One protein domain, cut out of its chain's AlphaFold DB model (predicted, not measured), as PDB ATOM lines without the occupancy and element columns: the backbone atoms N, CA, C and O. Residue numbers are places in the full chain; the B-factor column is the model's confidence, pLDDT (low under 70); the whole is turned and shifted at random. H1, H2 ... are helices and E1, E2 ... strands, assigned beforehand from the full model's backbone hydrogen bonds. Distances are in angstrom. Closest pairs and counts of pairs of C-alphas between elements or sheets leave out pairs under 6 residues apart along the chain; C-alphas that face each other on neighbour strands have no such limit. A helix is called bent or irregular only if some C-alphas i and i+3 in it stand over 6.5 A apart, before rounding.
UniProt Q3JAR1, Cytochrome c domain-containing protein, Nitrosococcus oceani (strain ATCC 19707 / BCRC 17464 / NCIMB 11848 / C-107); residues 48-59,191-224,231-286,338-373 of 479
ATOM      1  N   GLU A  48     -29.709 -32.275 -40.548       90.00
ATOM      2  CA  GLU A  48     -28.617 -31.445 -40.031       90.00
ATOM      3  C   GLU A  48     -27.638 -31.083 -41.164       90.00
ATOM      4  O   GLU A  48     -27.354 -31.938 -42.012       90.00
ATOM      5  N   PRO A  49     -27.129 -29.832 -41.223       92.31
ATOM      6  CA  PRO A  49     -26.236 -29.390 -42.293       92.31
ATOM      7  C   PRO A  49     -24.971 -30.241 -42.389       92.31
ATOM      8  O   PRO A  49     -24.305 -30.496 -41.390       92.31
ATOM      9  N   GLN A  50     -24.611 -30.621 -43.612       94.31
ATOM     10  CA  GLN A  50     -23.421 -31.416 -43.899       94.31
ATOM     11  C   GLN A  50     -22.330 -30.544 -44.521       94.31
ATOM     12  O   GLN A  50     -22.622 -29.597 -45.262       94.31
ATOM     13  N   ARG A  51     -21.062 -30.871 -44.237       94.56
ATOM     14  CA  ARG A  51     -19.923 -30.245 -44.920       94.56
ATOM     15  C   ARG A  51     -20.021 -30.516 -46.422       94.56
ATOM     16  O   ARG A  51     -20.306 -31.637 -46.836       94.56
ATOM     17  N   GLN A  52     -19.800 -29.473 -47.215       96.50
ATOM     18  CA  GLN A  52     -19.700 -29.587 -48.668       96.50
ATOM     19  C   GLN A  52     -18.378 -30.266 -49.035       96.50
ATOM     20  O   GLN A  52     -17.367 -30.027 -48.373       96.50
ATOM     21  N   GLY A  53     -18.403 -31.078 -50.086       97.94
ATOM     22  CA  GLY A  53     -17.250 -31.782 -50.635       97.94
ATOM     23  C   GLY A  53     -17.482 -32.126 -52.103       97.94
ATOM     24  O   GLY A  53     -18.585 -31.936 -52.620       97.94
ATOM     25  N   ASP A  54     -16.439 -32.610 -52.760       98.62
ATOM     26  CA  ASP A  54     -16.415 -32.951 -54.181       98.62
ATOM     27  C   ASP A  54     -16.559 -34.478 -54.386       98.62
ATOM     28  O   ASP A  54     -15.690 -35.235 -53.946       98.62
ATOM     29  N   PRO A  55     -17.629 -34.966 -55.050       98.50
ATOM     30  CA  PRO A  55     -17.803 -36.389 -55.344       98.50
ATOM     31  C   PRO A  55     -16.674 -37.034 -56.163       98.50
ATOM     32  O   PRO A  55     -16.377 -38.211 -55.952       98.50
ATOM     33  N   GLU A  56     -16.019 -36.307 -57.074       98.44
ATOM     34  CA  GLU A  56     -14.916 -36.861 -57.874       98.44
ATOM     35  C   GLU A  56     -13.666 -37.052 -57.002       98.44
ATOM     36  O   GLU A  56     -13.057 -38.127 -56.996       98.44
ATOM     37  N   ALA A  57     -13.339 -36.051 -56.177       98.62
ATOM     38  CA  ALA A  57     -12.266 -36.148 -55.186       98.62
ATOM     39  C   ALA A  57     -12.560 -37.197 -54.094       98.62
ATOM     40  O   ALA A  57     -11.635 -37.806 -53.550       98.62
ATOM     41  N   GLY A  58     -13.841 -37.430 -53.791       98.38
ATOM     42  CA  GLY A  58     -14.312 -38.454 -52.862       98.38
ATOM     43  C   GLY A  58     -14.127 -39.871 -53.386       98.38
ATOM     44  O   GLY A  58     -13.663 -40.741 -52.647       98.38
ATOM     45  N   TYR A  59     -14.424 -40.088 -54.670       98.44
ATOM     46  CA  TYR A  59     -14.144 -41.354 -55.342       98.44
ATOM     47  C   TYR A  59     -12.643 -41.658 -55.336       98.44
ATOM     48  O   TYR A  59     -12.237 -42.723 -54.869       98.44
ATOM     49  N   ALA A 191     -18.565 -54.544 -36.928       91.69
ATOM     50  CA  ALA A 191     -18.090 -53.148 -36.947       91.69
ATOM     51  C   ALA A 191     -18.236 -52.372 -35.622       91.69
ATOM     52  O   ALA A 191     -17.354 -51.588 -35.266       91.69
ATOM     53  N   VAL A 192     -19.320 -52.594 -34.877       91.25
ATOM     54  CA  VAL A 192     -19.590 -51.905 -33.606       91.25
ATOM     55  C   VAL A 192     -18.656 -52.389 -32.494       91.25
ATOM     56  O   VAL A 192     -17.950 -51.574 -31.903       91.25
ATOM     57  N   ASN A 193     -18.548 -53.704 -32.264       93.81
ATOM     58  CA  ASN A 193     -17.600 -54.261 -31.291       93.81
ATOM     59  C   ASN A 193     -16.139 -54.000 -31.693       93.81
ATOM     60  O   ASN A 193     -15.316 -53.727 -30.823       93.81
ATOM     61  N   LEU A 194     -15.823 -54.014 -32.993       93.56
ATOM     62  CA  LEU A 194     -14.526 -53.581 -33.525       93.56
ATOM     63  C   LEU A 194     -14.200 -52.140 -33.092       93.56
ATOM     64  O   LEU A 194     -13.156 -51.890 -32.493       93.56
ATOM     65  N   THR A 195     -15.110 -51.205 -33.361       93.44
ATOM     66  CA  THR A 195     -14.940 -49.779 -33.042       93.44
ATOM     67  C   THR A 195     -14.789 -49.561 -31.535       93.44
ATOM     68  O   THR A 195     -13.888 -48.858 -31.085       93.44
ATOM     69  N   TRP A 196     -15.613 -50.233 -30.732       94.81
ATOM     70  CA  TRP A 196     -15.538 -50.199 -29.273       94.81
ATOM     71  C   TRP A 196     -14.237 -50.787 -28.712       94.81
ATOM     72  O   TRP A 196     -13.669 -50.237 -27.770       94.81
ATOM     73  N   ALA A 197     -13.716 -51.869 -29.297       96.38
ATOM     74  CA  ALA A 197     -12.415 -52.411 -28.915       96.38
ATOM     75  C   ALA A 197     -11.278 -51.422 -29.224       96.38
ATOM     76  O   ALA A 197     -10.340 -51.310 -28.440       96.38
ATOM     77  N   LEU A 198     -11.384 -50.643 -30.305       96.31
ATOM     78  CA  LEU A 198     -10.425 -49.576 -30.602       96.31
ATOM     79  C   LEU A 198     -10.522 -48.416 -29.615       96.31
ATOM     80  O   LEU A 198      -9.492 -47.980 -29.109       96.31
ATOM     81  N   PHE A 199     -11.730 -47.969 -29.270       96.06
ATOM     82  CA  PHE A 199     -11.926 -46.936 -28.248       96.06
ATOM     83  C   PHE A 199     -11.331 -47.361 -26.896       96.06
ATOM     84  O   PHE A 199     -10.710 -46.551 -26.213       96.06
ATOM     85  N   ALA A 200     -11.439 -48.646 -26.534       97.44
ATOM     86  CA  ALA A 200     -10.846 -49.175 -25.306       97.44
ATOM     87  C   ALA A 200      -9.314 -49.022 -25.237       97.44
ATOM     88  O   ALA A 200      -8.774 -48.886 -24.144       97.44
ATOM     89  N   HIS A 201      -8.621 -48.993 -26.377       97.69
ATOM     90  CA  HIS A 201      -7.162 -48.863 -26.476       97.69
ATOM     91  C   HIS A 201      -6.690 -47.459 -26.895       97.69
ATOM     92  O   HIS A 201      -5.512 -47.267 -27.209       97.69
ATOM     93  N   ARG A 202      -7.583 -46.463 -26.906       96.75
ATOM     94  CA  ARG A 202      -7.283 -45.093 -27.338       96.75
ATOM     95  C   ARG A 202      -7.499 -44.098 -26.216       96.75
ATOM     96  O   ARG A 202      -8.561 -44.073 -25.603       96.75
ATOM     97  N   ASP A 203      -6.535 -43.213 -26.008       97.38
ATOM     98  CA  ASP A 203      -6.795 -41.985 -25.263       97.38
ATOM     99  C   ASP A 203      -7.741 -41.088 -26.095       97.38
ATOM    100  O   ASP A 203      -7.454 -40.866 -27.274       97.38
ATOM    101  N   PRO A 204      -8.890 -40.620 -25.567       95.44
ATOM    102  CA  PRO A 204      -9.874 -39.904 -26.378       95.44
ATOM    103  C   PRO A 204      -9.378 -38.525 -26.831       95.44
ATOM    104  O   PRO A 204      -9.632 -38.140 -27.971       95.44
ATOM    105  N   GLU A 205      -8.647 -37.799 -25.979       95.62
ATOM    106  CA  GLU A 205      -8.209 -36.423 -26.249       95.62
ATOM    107  C   GLU A 205      -7.040 -36.370 -27.246       95.62
ATOM    108  O   GLU A 205      -6.991 -35.496 -28.110       95.62
ATOM    109  N   THR A 206      -6.094 -37.307 -27.142       97.06
ATOM    110  CA  THR A 206      -4.861 -37.331 -27.951       97.06
ATOM    111  C   THR A 206      -4.889 -38.335 -29.100       97.06
ATOM    112  O   THR A 206      -4.094 -38.204 -30.028       97.06
ATOM    113  N   LEU A 207      -5.789 -39.325 -29.058       97.25
ATOM    114  CA  LEU A 207      -5.832 -40.511 -29.928       97.25
ATOM    115  C   LEU A 207      -4.626 -41.459 -29.800       97.25
ATOM    116  O   LEU A 207      -4.508 -42.402 -30.586       97.25
ATOM    117  N   ALA A 208      -3.758 -41.285 -28.801       97.44
ATOM    118  CA  ALA A 208      -2.609 -42.161 -28.584       97.44
ATOM    119  C   ALA A 208      -3.034 -43.622 -28.319       97.44
ATOM    120  O   ALA A 208      -4.028 -43.884 -27.639       97.44
ATOM    121  N   TRP A 209      -2.274 -44.586 -28.858       97.38
ATOM    122  CA  TRP A 209      -2.499 -46.019 -28.624       97.38
ATOM    123  C   TRP A 209      -1.955 -46.455 -27.262       97.38
ATOM    124  O   TRP A 209      -0.790 -46.203 -26.948       97.38
ATOM    125  N   SER A 210      -2.758 -47.204 -26.512       97.06
ATOM    126  CA  SER A 210      -2.335 -47.942 -25.325       97.06
ATOM    127  C   SER A 210      -2.345 -49.445 -25.599       97.06
ATOM    128  O   SER A 210      -3.312 -49.985 -26.134       97.06
ATOM    129  N   GLN A 211      -1.276 -50.144 -25.208       94.62
ATOM    130  CA  GLN A 211      -1.206 -51.604 -25.351       94.62
ATOM    131  C   GLN A 211      -2.167 -52.326 -24.397       94.62
ATOM    132  O   GLN A 211      -2.740 -53.346 -24.764       94.62
ATOM    133  N   GLU A 212      -2.396 -51.761 -23.212       96.50
ATOM    134  CA  GLU A 212      -3.432 -52.212 -22.279       96.50
ATOM    135  C   GLU A 212      -4.701 -51.360 -22.442       96.50
ATOM    136  O   GLU A 212      -4.592 -50.158 -22.714       96.50
ATOM    137  N   PRO A 213      -5.904 -51.927 -22.261       97.69
ATOM    138  CA  PRO A 213      -7.146 -51.176 -22.390       97.69
ATOM    139  C   PRO A 213      -7.292 -50.121 -21.274       97.69
ATOM    140  O   PRO A 213      -7.174 -50.426 -20.088       97.69
ATOM    141  N   LEU A 214      -7.566 -48.873 -21.664       97.62
ATOM    142  CA  LEU A 214      -7.760 -47.710 -20.785       97.62
ATOM    143  C   LEU A 214      -9.163 -47.669 -20.159       97.62
ATOM    144  O   LEU A 214      -9.345 -47.170 -19.049       97.62
ATOM    145  N   ILE A 215     -10.149 -48.218 -20.869       96.44
ATOM    146  CA  ILE A 215     -11.490 -48.533 -20.369       96.44
ATOM    147  C   ILE A 215     -11.785 -50.005 -20.662       96.44
ATOM    148  O   ILE A 215     -11.162 -50.599 -21.537       96.44
ATOM    149  N   GLU A 216     -12.736 -50.606 -19.949       96.50
ATOM    150  CA  GLU A 216     -13.123 -52.004 -20.179       96.50
ATOM    151  C   GLU A 216     -13.432 -52.256 -21.684       96.50
ATOM    152  O   GLU A 216     -14.143 -51.452 -22.299       96.50
ATOM    153  N   PRO A 217     -12.928 -53.346 -22.300       96.19
ATOM    154  CA  PRO A 217     -13.268 -53.727 -23.677       96.19
ATOM    155  C   PRO A 217     -14.734 -54.180 -23.847       96.19
ATOM    156  O   PRO A 217     -15.410 -54.489 -22.859       96.19
ATOM    157  N   PRO A 218     -15.281 -54.211 -25.077       95.31
ATOM    158  CA  PRO A 218     -16.650 -54.676 -25.322       95.31
ATOM    159  C   PRO A 218     -16.808 -56.191 -25.059       95.31
ATOM    160  O   PRO A 218     -15.823 -56.899 -24.841       95.31
ATOM    161  N   PRO A 219     -18.040 -56.735 -25.087       93.81
ATOM    162  CA  PRO A 219     -18.260 -58.179 -25.067       93.81
ATOM    163  C   PRO A 219     -17.546 -58.889 -26.230       93.81
ATOM    164  O   PRO A 219     -17.440 -58.347 -27.331       93.81
ATOM    165  N   LYS A 220     -17.082 -60.122 -25.992       94.50
ATOM    166  CA  LYS A 220     -16.408 -60.967 -27.003       94.50
ATOM    167  C   LYS A 220     -17.364 -61.641 -27.993       94.50
ATOM    168  O   LYS A 220     -16.915 -62.204 -28.980       94.50
ATOM    169  N   GLU A 221     -18.663 -61.566 -27.724       92.62
ATOM    170  CA  GLU A 221     -19.740 -61.946 -28.635       92.62
ATOM    171  C   GLU A 221     -20.216 -60.667 -29.352       92.62
ATOM    172  O   GLU A 221     -20.899 -59.847 -28.727       92.62
ATOM    173  N   PRO A 222     -19.807 -60.417 -30.612       93.25
ATOM    174  CA  PRO A 222     -20.275 -59.264 -31.367       93.25
ATOM    175  C   PRO A 222     -21.719 -59.442 -31.827       93.25
ATOM    176  O   PRO A 222     -22.118 -60.513 -32.290       93.25
ATOM    177  N   VAL A 223     -22.489 -58.357 -31.742       92.38
ATOM    178  CA  VAL A 223     -23.843 -58.322 -32.301       92.38
ATOM    179  C   VAL A 223     -23.729 -58.273 -33.830       92.38
ATOM    180  O   VAL A 223     -23.003 -57.412 -34.337       92.38
ATOM    181  N   PRO A 224     -24.389 -59.174 -34.578       94.69
ATOM    182  CA  PRO A 224     -24.291 -59.204 -36.031       94.69
ATOM    183  C   PRO A 224     -24.966 -57.986 -36.652       94.69
ATOM    184  O   PRO A 224     -26.105 -57.652 -36.320       94.69
ATOM    185  N   TRP A 231     -25.653 -45.890 -51.383       98.25
ATOM    186  CA  TRP A 231     -26.544 -45.103 -52.259       98.25
ATOM    187  C   TRP A 231     -27.837 -44.596 -51.588       98.25
ATOM    188  O   TRP A 231     -28.622 -43.866 -52.179       98.25
ATOM    189  N   ARG A 232     -28.090 -44.972 -50.329       97.31
ATOM    190  CA  ARG A 232     -29.195 -44.441 -49.513       97.31
ATOM    191  C   ARG A 232     -28.789 -43.244 -48.650       97.31
ATOM    192  O   ARG A 232     -29.625 -42.715 -47.921       97.31
ATOM    193  N   MET A 233     -27.516 -42.843 -48.658       96.62
ATOM    194  CA  MET A 233     -26.985 -41.841 -47.729       96.62
ATOM    195  C   MET A 233     -27.420 -40.408 -48.027       96.62
ATOM    196  O   MET A 233     -27.476 -39.621 -47.086       96.62
ATOM    197  N   GLU A 234     -27.775 -40.064 -49.268       95.56
ATOM    198  CA  GLU A 234     -28.313 -38.732 -49.591       95.56
ATOM    199  C   GLU A 234     -29.567 -38.414 -48.767       95.56
ATOM    200  O   GLU A 234     -29.682 -37.352 -48.158       95.56
ATOM    201  N   LYS A 235     -30.476 -39.391 -48.693       96.12
ATOM    202  CA  LYS A 235     -31.793 -39.262 -48.061       96.12
ATOM    203  C   LYS A 235     -31.703 -39.270 -46.526       96.12
ATOM    204  O   LYS A 235     -32.587 -38.750 -45.846       96.12
ATOM    205  N   LYS A 236     -30.655 -39.870 -45.952       95.75
ATOM    206  CA  LYS A 236     -30.564 -40.182 -44.515       95.75
ATOM    207  C   LYS A 236     -30.007 -39.034 -43.674       95.75
ATOM    208  O   LYS A 236     -28.908 -38.546 -43.902       95.75
ATOM    209  N   HIS A 237     -30.717 -38.693 -42.602       94.50
ATOM    210  CA  HIS A 237     -30.282 -37.733 -41.584       94.50
ATOM    211  C   HIS A 237     -29.355 -38.369 -40.527       94.50
ATOM    212  O   HIS A 237     -28.515 -37.682 -39.950       94.50
ATOM    213  N   ALA A 238     -29.463 -39.685 -40.305       92.88
ATOM    214  CA  ALA A 238     -28.595 -40.464 -39.417       92.88
ATOM    215  C   ALA A 238     -27.997 -41.674 -40.151       92.88
ATOM    216  O   ALA A 238     -28.687 -42.337 -40.929       92.88
ATOM    217  N   MET A 239     -26.722 -41.980 -39.905       91.00
ATOM    218  CA  MET A 239     -25.995 -43.014 -40.650       91.00
ATOM    219  C   MET A 239     -26.393 -44.451 -40.293       91.00
ATOM    220  O   MET A 239     -26.500 -45.287 -41.195       91.00
ATOM    221  N   PHE A 240     -26.613 -44.767 -39.017       92.00
ATOM    222  CA  PHE A 240     -26.688 -46.157 -38.545       92.00
ATOM    223  C   PHE A 240     -28.112 -46.613 -38.180       92.00
ATOM    224  O   PHE A 240     -29.049 -45.818 -38.112       92.00
ATOM    225  N   TYR A 241     -28.284 -47.923 -37.970       94.56
ATOM    226  CA  TYR A 241     -29.589 -48.576 -37.783       94.56
ATOM    227  C   TYR A 241     -30.402 -48.047 -36.590       94.56
ATOM    228  O   TYR A 241     -31.623 -47.982 -36.662       94.56
ATOM    229  N   SER A 242     -29.731 -47.637 -35.521       90.12
ATOM    230  CA  SER A 242     -30.255 -47.044 -34.274       90.12
ATOM    231  C   SER A 242     -30.555 -45.535 -34.378       90.12
ATOM    232  O   SER A 242     -30.859 -44.888 -33.374       90.12
ATOM    233  N   ALA A 243     -30.396 -44.952 -35.573       90.44
ATOM    234  CA  ALA A 243     -30.269 -43.513 -35.814       90.44
ATOM    235  C   ALA A 243     -29.108 -42.827 -35.058       90.44
ATOM    236  O   ALA A 243     -29.142 -41.613 -34.831       90.44
ATOM    237  N   GLU A 244     -28.071 -43.598 -34.724       88.38
ATOM    238  CA  GLU A 244     -26.716 -43.123 -34.428       88.38
ATOM    239  C   GLU A 244     -26.048 -42.500 -35.677       88.38
ATOM    240  O   GLU A 244     -26.486 -42.706 -36.815       88.38
ATOM    241  N   GLY A 245     -24.966 -41.739 -35.477       88.19
ATOM    242  CA  GLY A 245     -24.267 -41.035 -36.563       88.19
ATOM    243  C   GLY A 245     -25.049 -39.837 -37.118       88.19
ATOM    244  O   GLY A 245     -25.307 -39.770 -38.321       88.19
ATOM    245  N   ARG A 246     -25.450 -38.925 -36.222       89.06
ATOM    246  CA  ARG A 246     -26.003 -37.589 -36.523       89.06
ATOM    247  C   ARG A 246     -24.897 -36.525 -36.440       89.06
ATOM    248  O   ARG A 246     -23.792 -36.810 -35.978       89.06
ATOM    249  N   GLY A 247     -25.189 -35.297 -36.848       89.62
ATOM    250  CA  GLY A 247     -24.217 -34.220 -37.019       89.62
ATOM    251  C   GLY A 247     -23.380 -34.421 -38.279       89.62
ATOM    252  O   GLY A 247     -23.905 -34.787 -39.330       89.62
ATOM    253  N   ASP A 248     -22.078 -34.176 -38.176       92.25
ATOM    254  CA  ASP A 248     -21.118 -34.308 -39.271       92.25
ATOM    255  C   ASP A 248     -20.928 -35.776 -39.714       92.25
ATOM    256  O   ASP A 248     -20.125 -36.525 -39.149       92.25
ATOM    257  N   HIS A 249     -21.645 -36.192 -40.768       93.88
ATOM    258  CA  HIS A 249     -21.518 -37.544 -41.332       93.88
ATOM    259  C   HIS A 249     -20.090 -37.836 -41.795       93.88
ATOM    260  O   HIS A 249     -19.630 -38.961 -41.652       93.88
ATOM    261  N   ALA A 250     -19.374 -36.844 -42.329       94.44
ATOM    262  CA  ALA A 250     -18.011 -37.032 -42.818       94.44
ATOM    263  C   ALA A 250     -17.037 -37.353 -41.670       94.44
ATOM    264  O   ALA A 250     -16.245 -38.289 -41.782       94.44
ATOM    265  N   ARG A 251     -17.157 -36.658 -40.526       91.94
ATOM    266  CA  ARG A 251     -16.378 -36.961 -39.308       91.94
ATOM    267  C   ARG A 251     -16.700 -38.360 -38.771       91.94
ATOM    268  O   ARG A 251     -15.800 -39.061 -38.316       91.94
ATOM    269  N   MET A 252     -17.964 -38.780 -38.858       90.88
ATOM    270  CA  MET A 252     -18.408 -40.106 -38.422       90.88
ATOM    271  C   MET A 252     -17.972 -41.237 -39.383       90.88
ATOM    272  O   MET A 252     -17.619 -42.330 -38.944       90.88
ATOM    273  N   MET A 253     -17.936 -40.989 -40.696       91.75
ATOM    274  CA  MET A 253     -17.492 -41.969 -41.702       91.75
ATOM    275  C   MET A 253     -16.023 -42.372 -41.532       91.75
ATOM    276  O   MET A 253     -15.669 -43.514 -41.820       91.75
ATOM    277  N   ILE A 254     -15.175 -41.475 -41.022       92.81
ATOM    278  CA  ILE A 254     -13.749 -41.756 -40.816       92.81
ATOM    279  C   ILE A 254     -13.421 -42.443 -39.482       92.81
ATOM    280  O   ILE A 254     -12.245 -42.654 -39.219       92.81
ATOM    281  N   LEU A 255     -14.394 -42.871 -38.660       92.12
ATOM    282  CA  LEU A 255     -14.105 -43.594 -37.401       92.12
ATOM    283  C   LEU A 255     -13.179 -44.811 -37.590       92.12
ATOM    284  O   LEU A 255     -12.412 -45.142 -36.687       92.12
ATOM    285  N   ALA A 256     -13.201 -45.456 -38.761       88.38
ATOM    286  CA  ALA A 256     -12.306 -46.564 -39.096       88.38
ATOM    287  C   ALA A 256     -10.807 -46.196 -39.025       88.38
ATOM    288  O   ALA A 256      -9.975 -47.074 -38.781       88.38
ATOM    289  N   SER A 257     -10.439 -44.916 -39.174       93.75
ATOM    290  CA  SER A 257      -9.047 -44.465 -39.051       93.75
ATOM    291  C   SER A 257      -8.485 -44.644 -37.636       93.75
ATOM    292  O   SER A 257      -7.278 -44.846 -37.495       93.75
ATOM    293  N   THR A 258      -9.335 -44.706 -36.597       93.69
ATOM    294  CA  THR A 258      -8.934 -45.016 -35.203       93.69
ATOM    295  C   THR A 258      -8.128 -46.311 -35.071       93.69
ATOM    296  O   THR A 258      -7.362 -46.464 -34.116       93.69
ATOM    297  N   PHE A 259      -8.222 -47.223 -36.043       95.00
ATOM    298  CA  PHE A 259      -7.370 -48.406 -36.123       95.00
ATOM    299  C   PHE A 259      -5.873 -48.045 -36.227       95.00
ATOM    300  O   PHE A 259      -5.030 -48.625 -35.539       95.00
ATOM    301  N   CYS A 260      -5.514 -47.023 -37.007       94.31
ATOM    302  CA  CYS A 260      -4.118 -46.681 -37.300       94.31
ATOM    303  C   CYS A 260      -3.654 -45.327 -36.758       94.31
ATOM    304  O   CYS A 260      -2.497 -45.234 -36.330       94.31
ATOM    305  N   THR A 261      -4.552 -44.341 -36.732       94.38
ATOM    306  CA  THR A 261      -4.291 -42.955 -36.337       94.38
ATOM    307  C   THR A 261      -3.809 -42.850 -34.896       94.38
ATOM    308  O   THR A 261      -4.497 -43.336 -34.005       94.38
ATOM    309  N   ASP A 262      -2.657 -42.216 -34.665       94.62
ATOM    310  CA  ASP A 262      -2.055 -42.069 -33.324       94.62
ATOM    311  C   ASP A 262      -2.050 -40.637 -32.781       94.62
ATOM    312  O   ASP A 262      -1.633 -40.427 -31.642       94.62
ATOM    313  N   SER A 263      -2.507 -39.660 -33.568       96.25
ATOM    314  CA  SER A 263      -2.660 -38.277 -33.121       96.25
ATOM    315  C   SER A 263      -3.865 -37.578 -33.745       96.25
ATOM    316  O   SER A 263      -4.365 -37.953 -34.810       96.25
ATOM    317  N   VAL A 264      -4.307 -36.501 -33.096       97.25
ATOM    318  CA  VAL A 264      -5.341 -35.602 -33.626       97.25
ATOM    319  C   VAL A 264      -4.873 -34.900 -34.911       97.25
ATOM    320  O   VAL A 264      -5.690 -34.593 -35.773       97.25
ATOM    321  N   GLU A 265      -3.573 -34.666 -35.093       97.06
ATOM    322  CA  GLU A 265      -3.008 -34.077 -36.317       97.06
ATOM    323  C   GLU A 265      -3.201 -35.005 -37.523       97.06
ATOM    324  O   GLU A 265      -3.667 -34.561 -38.570       97.06
ATOM    325  N   GLU A 266      -2.918 -36.301 -37.363       95.56
ATOM    326  CA  GLU A 266      -3.167 -37.315 -38.393       95.56
ATOM    327  C   GLU A 266      -4.676 -37.458 -38.673       95.56
ATOM    328  O   GLU A 266      -5.092 -37.499 -39.832       95.56
ATOM    329  N   ALA A 267      -5.516 -37.415 -37.631       96.50
ATOM    330  CA  ALA A 267      -6.972 -37.417 -37.779       96.50
ATOM    331  C   ALA A 267      -7.494 -36.195 -38.565       96.50
ATOM    332  O   ALA A 267      -8.370 -36.340 -39.415       96.50
ATOM    333  N   LYS A 268      -6.927 -35.001 -38.336       96.62
ATOM    334  CA  LYS A 268      -7.255 -33.761 -39.067       96.62
ATOM    335  C   LYS A 268      -6.860 -33.821 -40.542       96.62
ATOM    336  O   LYS A 268      -7.586 -33.279 -41.373       96.62
ATOM    337  N   VAL A 269      -5.749 -34.480 -40.884       96.38
ATOM    338  CA  VAL A 269      -5.370 -34.702 -42.290       96.38
ATOM    339  C   VAL A 269      -6.415 -35.573 -42.987       96.38
ATOM    340  O   VAL A 269      -6.867 -35.218 -44.072       96.38
ATOM    341  N   ILE A 270      -6.858 -36.660 -42.349       96.69
ATOM    342  CA  ILE A 270      -7.898 -37.550 -42.892       96.69
ATOM    343  C   ILE A 270      -9.253 -36.826 -42.994       96.69
ATOM    344  O   ILE A 270      -9.928 -36.894 -44.019       96.69
ATOM    345  N   ASP A 271      -9.626 -36.061 -41.968       96.75
ATOM    346  CA  ASP A 271     -10.872 -35.290 -41.932       96.75
ATOM    347  C   ASP A 271     -10.946 -34.164 -42.975       96.75
ATOM    348  O   ASP A 271     -12.047 -33.741 -43.337       96.75
ATOM    349  N   SER A 272      -9.801 -33.688 -43.479       96.94
ATOM    350  CA  SER A 272      -9.750 -32.603 -44.467       96.94
ATOM    351  C   SER A 272     -10.390 -32.966 -45.814       96.94
ATOM    352  O   SER A 272     -10.943 -32.081 -46.460       96.94
ATOM    353  N   TYR A 273     -10.379 -34.253 -46.191       97.44
ATOM    354  CA  TYR A 273     -11.017 -34.793 -47.404       97.44
ATOM    355  C   TYR A 273     -12.204 -35.731 -47.103       97.44
ATOM    356  O   TYR A 273     -12.804 -36.315 -48.005       97.44
ATOM    357  N   ALA A 274     -12.588 -35.879 -45.832       97.12
ATOM    358  CA  ALA A 274     -13.771 -36.647 -45.451       97.12
ATOM    359  C   ALA A 274     -15.099 -36.100 -46.035       97.12
ATOM    360  O   ALA A 274     -15.967 -36.916 -46.361       97.12
ATOM    361  N   PRO A 275     -15.303 -34.771 -46.215       97.81
ATOM    362  CA  PRO A 275     -16.488 -34.248 -46.898       97.81
ATOM    363  C   PRO A 275     -16.616 -34.743 -48.334       97.81
ATOM    364  O   PRO A 275     -17.727 -35.022 -48.770       97.81
ATOM    365  N   ASP A 276     -15.494 -34.907 -49.038       98.69
ATOM    366  CA  ASP A 276     -15.455 -35.410 -50.412       98.69
ATOM    367  C   ASP A 276     -15.916 -36.873 -50.444       98.69
ATOM    368  O   ASP A 276     -16.825 -37.230 -51.191       98.69
ATOM    369  N   ILE A 277     -15.385 -37.709 -49.539       98.44
ATOM    370  CA  ILE A 277     -15.828 -39.103 -49.342       98.44
ATOM    371  C   ILE A 277     -17.343 -39.164 -49.086       98.44
ATOM    372  O   ILE A 277     -18.045 -39.961 -49.710       98.44
ATOM    373  N   ARG A 278     -17.870 -38.301 -48.204       97.62
ATOM    374  CA  ARG A 278     -19.313 -38.217 -47.925       97.62
ATOM    375  C   ARG A 278     -20.108 -37.744 -49.147       97.62
ATOM    376  O   ARG A 278     -21.212 -38.238 -49.366       97.62
ATOM    377  N   ALA A 279     -19.580 -36.804 -49.928       98.56
ATOM    378  CA  ALA A 279     -20.213 -36.298 -51.143       98.56
ATOM    379  C   ALA A 279     -20.328 -37.396 -52.211       98.56
ATOM    380  O   ALA A 279     -21.416 -37.589 -52.743       98.56
ATOM    381  N   TYR A 280     -19.268 -38.181 -52.431       98.69
ATOM    382  CA  TYR A 280     -19.311 -39.359 -53.304       98.69
ATOM    383  C   TYR A 280     -20.323 -40.405 -52.826       98.69
ATOM    384  O   TYR A 280     -21.158 -40.869 -53.594       98.69
ATOM    385  N   ILE A 281     -20.278 -40.759 -51.538       98.44
ATOM    386  CA  ILE A 281     -21.198 -41.735 -50.935       98.44
ATOM    387  C   ILE A 281     -22.661 -41.294 -51.094       98.44
ATOM    388  O   ILE A 281     -23.528 -42.130 -51.329       98.44
ATOM    389  N   ALA A 282     -22.931 -39.990 -50.992       97.81
ATOM    390  CA  ALA A 282     -24.254 -39.415 -51.211       97.81
ATOM    391  C   ALA A 282     -24.631 -39.260 -52.697       97.81
ATOM    392  O   ALA A 282     -25.813 -39.150 -52.977       97.81
ATOM    393  N   SER A 283     -23.686 -39.275 -53.644       98.19
ATOM    394  CA  SER A 283     -23.981 -39.237 -55.088       98.19
ATOM    395  C   SER A 283     -24.118 -40.622 -55.731       98.19
ATOM    396  O   SER A 283     -24.241 -40.719 -56.949       98.19
ATOM    397  N   LEU A 284     -24.010 -41.704 -54.955       98.31
ATOM    398  CA  LEU A 284     -24.189 -43.063 -55.463       98.31
ATOM    399  C   LEU A 284     -25.668 -43.344 -55.743       98.31
ATOM    400  O   LEU A 284     -26.505 -43.183 -54.861       98.31
ATOM    401  N   GLU A 285     -25.961 -43.858 -56.936       97.00
ATOM    402  CA  GLU A 285     -27.269 -44.406 -57.306       97.00
ATOM    403  C   GLU A 285     -27.302 -45.938 -57.099       97.00
ATOM    404  O   GLU A 285     -26.256 -46.595 -57.174       97.00
ATOM    405  N   PRO A 286     -28.477 -46.542 -56.831       96.75
ATOM    406  CA  PRO A 286     -28.621 -47.995 -56.777       96.75
ATOM    407  C   PRO A 286     -28.369 -48.660 -58.142       96.75
ATOM    408  O   PRO A 286     -28.657 -48.071 -59.187       96.75
ATOM    409  N   TYR A 338     -28.906 -55.315 -30.642       94.44
ATOM    410  CA  TYR A 338     -28.069 -54.182 -31.047       94.44
ATOM    411  C   TYR A 338     -28.470 -52.896 -30.311       94.44
ATOM    412  O   TYR A 338     -27.608 -52.241 -29.728       94.44
ATOM    413  N   ILE A 339     -29.768 -52.584 -30.246       93.88
ATOM    414  CA  ILE A 339     -30.289 -51.410 -29.527       93.88
ATOM    415  C   ILE A 339     -30.065 -51.531 -28.011       93.88
ATOM    416  O   ILE A 339     -29.657 -50.569 -27.366       93.88
ATOM    417  N   GLN A 340     -30.285 -52.709 -27.419       92.25
ATOM    418  CA  GLN A 340     -30.039 -52.933 -25.988       92.25
ATOM    419  C   GLN A 340     -28.551 -52.828 -25.627       92.25
ATOM    420  O   GLN A 340     -28.209 -52.344 -24.547       92.25
ATOM    421  N   SER A 341     -27.666 -53.243 -26.534       88.38
ATOM    422  CA  SER A 341     -26.220 -53.110 -26.388       88.38
ATOM    423  C   SER A 341     -25.790 -51.642 -26.490       88.38
ATOM    424  O   SER A 341     -25.170 -51.134 -25.553       88.38
ATOM    425  N   THR A 342     -26.180 -50.924 -27.555       84.69
ATOM    426  CA  THR A 342     -25.786 -49.518 -27.782       84.69
ATOM    427  C   THR A 342     -26.398 -48.536 -26.791       84.69
ATOM    428  O   THR A 342     -25.737 -47.564 -26.452       84.69
ATOM    429  N   MET A 343     -27.613 -48.782 -26.286       85.44
ATOM    430  CA  MET A 343     -28.261 -47.953 -25.254       85.44
ATOM    431  C   MET A 343     -27.959 -48.397 -23.816       85.44
ATOM    432  O   MET A 343     -28.336 -47.708 -22.868       85.44
ATOM    433  N   GLY A 344     -27.340 -49.565 -23.637       84.12
ATOM    434  CA  GLY A 344     -26.985 -50.108 -22.331       84.12
ATOM    435  C   GLY A 344     -25.667 -49.542 -21.798       84.12
ATOM    436  O   GLY A 344     -25.245 -48.438 -22.131       84.12
ATOM    437  N   LYS A 345     -24.950 -50.353 -21.009       82.81
ATOM    438  CA  LYS A 345     -23.643 -49.993 -20.415       82.81
ATOM    439  C   LYS A 345     -22.580 -49.550 -21.430       82.81
ATOM    440  O   LYS A 345     -21.591 -48.937 -21.037       82.81
ATOM    441  N   GLN A 346     -22.748 -49.892 -22.710       84.88
ATOM    442  CA  GLN A 346     -21.817 -49.500 -23.765       84.88
ATOM    443  C   GLN A 346     -21.956 -48.015 -24.120       84.88
ATOM    444  O   GLN A 346     -20.947 -47.395 -24.452       84.88
ATOM    445  N   LEU A 347     -23.147 -47.417 -23.954       83.56
ATOM    446  CA  LEU A 347     -23.350 -45.975 -24.109       83.56
ATOM    447  C   LEU A 347     -22.474 -45.206 -23.116       83.56
ATOM    448  O   LEU A 347     -21.637 -44.403 -23.517       83.56
ATOM    449  N   ASP A 348     -22.587 -45.542 -21.828       84.56
ATOM    450  CA  ASP A 348     -21.835 -44.903 -20.741       84.56
ATOM    451  C   ASP A 348     -20.310 -45.082 -20.846       84.56
ATOM    452  O   ASP A 348     -19.568 -44.357 -20.190       84.56
ATOM    453  N   ARG A 349     -19.815 -46.024 -21.654       90.38
ATOM    454  CA  ARG A 349     -18.376 -46.234 -21.874       90.38
ATOM    455  C   ARG A 349     -17.913 -45.607 -23.186       90.38
ATOM    456  O   ARG A 349     -17.122 -44.668 -23.196       90.38
ATOM    457  N   PHE A 350     -18.430 -46.110 -24.298       91.75
ATOM    458  CA  PHE A 350     -17.962 -45.764 -25.638       91.75
ATOM    459  C   PHE A 350     -18.597 -44.488 -26.184       91.75
ATOM    460  O   PHE A 350     -17.955 -43.775 -26.950       91.75
ATOM    461  N   GLY A 351     -19.804 -44.143 -25.732       89.12
ATOM    462  CA  GLY A 351     -20.378 -42.824 -25.975       89.12
ATOM    463  C   GLY A 351     -19.582 -41.718 -25.277       89.12
ATOM    464  O   GLY A 351     -19.371 -40.674 -25.883       89.12
ATOM    465  N   HIS A 352     -19.093 -41.941 -24.046       87.69
ATOM    466  CA  HIS A 352     -18.303 -40.935 -23.314       87.69
ATOM    467  C   HIS A 352     -16.923 -40.761 -23.946       87.69
ATOM    468  O   HIS A 352     -16.495 -39.627 -24.145       87.69
ATOM    469  N   TRP A 353     -16.276 -41.866 -24.334       92.94
ATOM    470  CA  TRP A 353     -15.050 -41.823 -25.132       92.94
ATOM    471  C   TRP A 353     -15.252 -40.992 -26.405       92.94
ATOM    472  O   TRP A 353     -14.520 -40.037 -26.654       92.94
ATOM    473  N   LEU A 354     -16.301 -41.298 -27.176       91.38
ATOM    474  CA  LEU A 354     -16.585 -40.610 -28.433       91.38
ATOM    475  C   LEU A 354     -16.871 -39.122 -28.206       91.38
ATOM    476  O   LEU A 354     -16.306 -38.298 -28.917       91.38
ATOM    477  N   ALA A 355     -17.661 -38.788 -27.181       88.50
ATOM    478  CA  ALA A 355     -17.997 -37.424 -26.765       88.50
ATOM    479  C   ALA A 355     -16.784 -36.565 -26.368       88.50
ATOM    480  O   ALA A 355     -16.831 -35.348 -26.530       88.50
ATOM    481  N   GLN A 356     -15.729 -37.184 -25.832       91.44
ATOM    482  CA  GLN A 356     -14.466 -36.527 -25.477       91.44
ATOM    483  C   GLN A 356     -13.483 -36.467 -26.654       91.44
ATOM    484  O   GLN A 356     -12.554 -35.663 -26.639       91.44
ATOM    485  N   SER A 357     -13.666 -37.324 -27.660       93.62
ATOM    486  CA  SER A 357     -12.725 -37.479 -28.765       93.62
ATOM    487  C   SER A 357     -12.919 -36.477 -29.901       93.62
ATOM    488  O   SER A 357     -14.021 -35.985 -30.153       93.62
ATOM    489  N   PHE A 358     -11.863 -36.321 -30.703       93.88
ATOM    490  CA  PHE A 358     -11.906 -35.662 -32.013       93.88
ATOM    491  C   PHE A 358     -13.103 -36.101 -32.883       93.88
ATOM    492  O   PHE A 358     -13.698 -35.290 -33.587       93.88
ATOM    493  N   TYR A 359     -13.509 -37.373 -32.840       91.75
ATOM    494  CA  TYR A 359     -14.610 -37.875 -33.668       91.75
ATOM    495  C   TYR A 359     -16.001 -37.418 -33.181       91.75
ATOM    496  O   TYR A 359     -16.960 -37.432 -33.955       91.75
ATOM    497  N   GLY A 360     -16.113 -36.969 -31.926       88.69
ATOM    498  CA  GLY A 360     -17.336 -36.422 -31.338       88.69
ATOM    499  C   GLY A 360     -17.514 -34.910 -31.496       88.69
ATOM    500  O   GLY A 360     -18.647 -34.453 -31.449       88.69
ATOM    501  N   GLU A 361     -16.448 -34.132 -31.724       85.50
ATOM    502  CA  GLU A 361     -16.484 -32.651 -31.693       85.50
ATOM    503  C   GLU A 361     -17.609 -32.019 -32.538       85.50
ATOM    504  O   GLU A 361     -18.278 -31.090 -32.086       85.50
ATOM    505  N   ASN A 362     -17.821 -32.535 -33.755       73.00
ATOM    506  CA  ASN A 362     -18.825 -32.056 -34.718       73.00
ATOM    507  C   ASN A 362     -19.973 -33.060 -34.947       73.00
ATOM    508  O   ASN A 362     -20.879 -32.817 -35.748       73.00
ATOM    509  N   SER A 363     -19.932 -34.202 -34.265       66.12
ATOM    510  CA  SER A 363     -20.931 -35.262 -34.372       66.12
ATOM    511  C   SER A 363     -21.862 -35.130 -33.177       66.12
ATOM    512  O   SER A 363     -21.422 -35.317 -32.043       66.12
ATOM    513  N   HIS A 364     -23.144 -34.813 -33.384       63.41
ATOM    514  CA  HIS A 364     -24.079 -34.744 -32.261       63.41
ATOM    515  C   HIS A 364     -24.077 -36.088 -31.532       63.41
ATOM    516  O   HIS A 364     -24.405 -37.107 -32.144       63.41
ATOM    517  N   PHE A 365     -23.635 -36.047 -30.261       58.53
ATOM    518  CA  PHE A 365     -23.261 -37.193 -29.426       58.53
ATOM    519  C   PHE A 365     -24.060 -38.419 -29.792       58.53
ATOM    520  O   PHE A 365     -25.269 -38.367 -29.647       58.53
ATOM    521  N   ASN A 366     -23.396 -39.473 -30.258       60.09
ATOM    522  CA  ASN A 366     -23.989 -40.733 -30.691       60.09
ATOM    523  C   ASN A 366     -25.302 -41.056 -29.942       60.09
ATOM    524  O   ASN A 366     -25.251 -41.547 -28.818       60.09
ATOM    525  N   LEU A 367     -26.449 -40.671 -30.534       69.62
ATOM    526  CA  LEU A 367     -27.773 -40.691 -29.897       69.62
ATOM    527  C   LEU A 367     -28.543 -41.928 -30.396       69.62
ATOM    528  O   LEU A 367     -29.408 -41.774 -31.270       69.62
ATOM    529  N   PRO A 368     -28.282 -43.149 -29.889       84.25
ATOM    530  CA  PRO A 368     -29.145 -44.272 -30.200       84.25
ATOM    531  C   PRO A 368     -30.557 -43.956 -29.709       84.25
ATOM    532  O   PRO A 368     -30.768 -43.440 -28.604       84.25
ATOM    533  N   ALA A 369     -31.525 -44.237 -30.568       90.06
ATOM    534  CA  ALA A 369     -32.932 -44.248 -30.219       90.06
ATOM    535  C   ALA A 369     -33.366 -45.675 -29.851       90.06
ATOM    536  O   ALA A 369     -32.757 -46.651 -30.282       90.06
ATOM    537  N   GLY A 370     -34.450 -45.792 -29.077       93.69
ATOM    538  CA  GLY A 370     -35.042 -47.067 -28.634       93.69
ATOM    539  C   GLY A 370     -35.746 -47.861 -29.735       93.69
ATOM    540  O   GLY A 370     -36.884 -48.285 -29.553       93.69
ATOM    541  N   GLY A 371     -35.118 -48.008 -30.898       95.62
ATOM    542  CA  GLY A 371     -35.739 -48.565 -32.087       95.62
ATOM    543  C   GLY A 371     -34.856 -48.479 -33.326       95.62
ATOM    544  O   GLY A 371     -33.720 -48.011 -33.274       95.62
ATOM    545  N   TYR A 372     -35.410 -48.911 -34.456       97.44
ATOM    546  CA  TYR A 372     -34.706 -48.991 -35.731       97.44
ATOM    547  C   TYR A 372     -35.182 -47.914 -36.708       97.44
ATOM    548  O   TYR A 372     -36.381 -47.743 -36.921       97.44
ATOM    549  N   LEU A 373     -34.242 -47.209 -37.337       96.31
ATOM    550  CA  LEU A 373     -34.503 -46.334 -38.475       96.31
ATOM    551  C   LEU A 373     -35.022 -47.185 -39.644       96.31
ATOM    552  O   LEU A 373     -34.290 -48.030 -40.160       96.31
TER     553      LEU A 373
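AT A GLANCE: This is residues 48 to 59, 191 to 224, 231 to 286 and 338 to 373 of the 479 residues of the protein "Cytochrome c domain-containing protein" of Nitrosococcus oceani (strain ATCC 19707 / BCRC 17464 / NCIMB 11848 / C-107) (UniProt Q3JAR1). Short helices set at steep angles make a chain of contacts across the model: H3 is in the middle, H5 packs on it with H1 beyond at one end, H2 packs on it with H7 beyond at the other, and H4 packs on H3 too. Long loops take up much of the rest, among them residues 201 to 224, which swing round the outside beyond H2, and the short strand E1 ends the printed part at the edge near H6. The printed part has 138 residues, with seven named helices and then one named strand, in the order H1 to H7, E1; the class is mostly helix, though under half of the residues are in named elements. The whole is compact, with a radius of gyration of the C-alphas of 14.9 A and spans of 40 by 36 by 22 A.

HOW THE PARTS SIT: Start at H1, residues 55 to 59, which touches H5, residues 274 to 282; their closest C-alphas, of Gly 58 and Ile 277, are 3.9 A apart. H5 touches the hub, H3, residues 249 to 259, at a steep tilt of 64 degrees, opposite ways, closest at the C-alphas of Ala 250 and Ala 274, 5.0 A apart. H4, residues 264 to 271, touches H3 at a steep tilt of 51 degrees, opposite ways; look at the C-alphas of Arg 251 and Asp 271, the closest, 6.3 A apart. H2, residues 191 to 200, touches H3 at a steep tilt of 64 degrees, the same way, closest at the C-alphas of Leu 198 and Phe 259, 6.4 A apart. H7, residues 347 to 356, touches H2 at a steep tilt of 67 degrees, only just short of about perpendicular, the same way, with the C-alphas of Trp 196 and Phe 350 closest at 6.2 A. H6, residues 338 to 343, and H7 are near each other and meet only through their link. The closest C-alphas of H6 and E1, residues 371 to 373, are those of Ile 339 and Gly 371, 6.7 A apart; E1 pairs with no named strand. H3 and H7 are apart. Every O i to N i+4 pair is within hydrogen-bond range in H1, H2, H4, H5 and H6; H7 has 5 of 6, and H3 2 of 7 beside 6 of 8 O i to N i+3 pairs.

IN THESE COORDINATES: Find C-alpha 55 at (-17.803, -36.389, -55.344), where H1 begins; H2 then spans 14.3 A. H3 runs 18.6 A from C-alpha 249 at (-21.518, -37.544, -41.332) and is irregular, with C-alphas 253 and 256 7.4 A apart. H4 spans 10.0 A, H5 12.3 A and H7 13.0 A, while H1 and H6 are shorter. E1 ends at C-alpha 373, (-34.503, -46.334, -38.475).

THE WHOLE: The C-alphas farthest apart, of Glu 212 and Glu 285, are 43.1 A apart. Look for three cuts: 22.2 A from C-alpha 59 to 191, 21.6 A from 224 to 231, and 26.5 A from 286 to 338. H7 to E1 is a long link of 14 residues. Mean pLDDT of the printed part is 92.7; residues 363 to 367 are under 70.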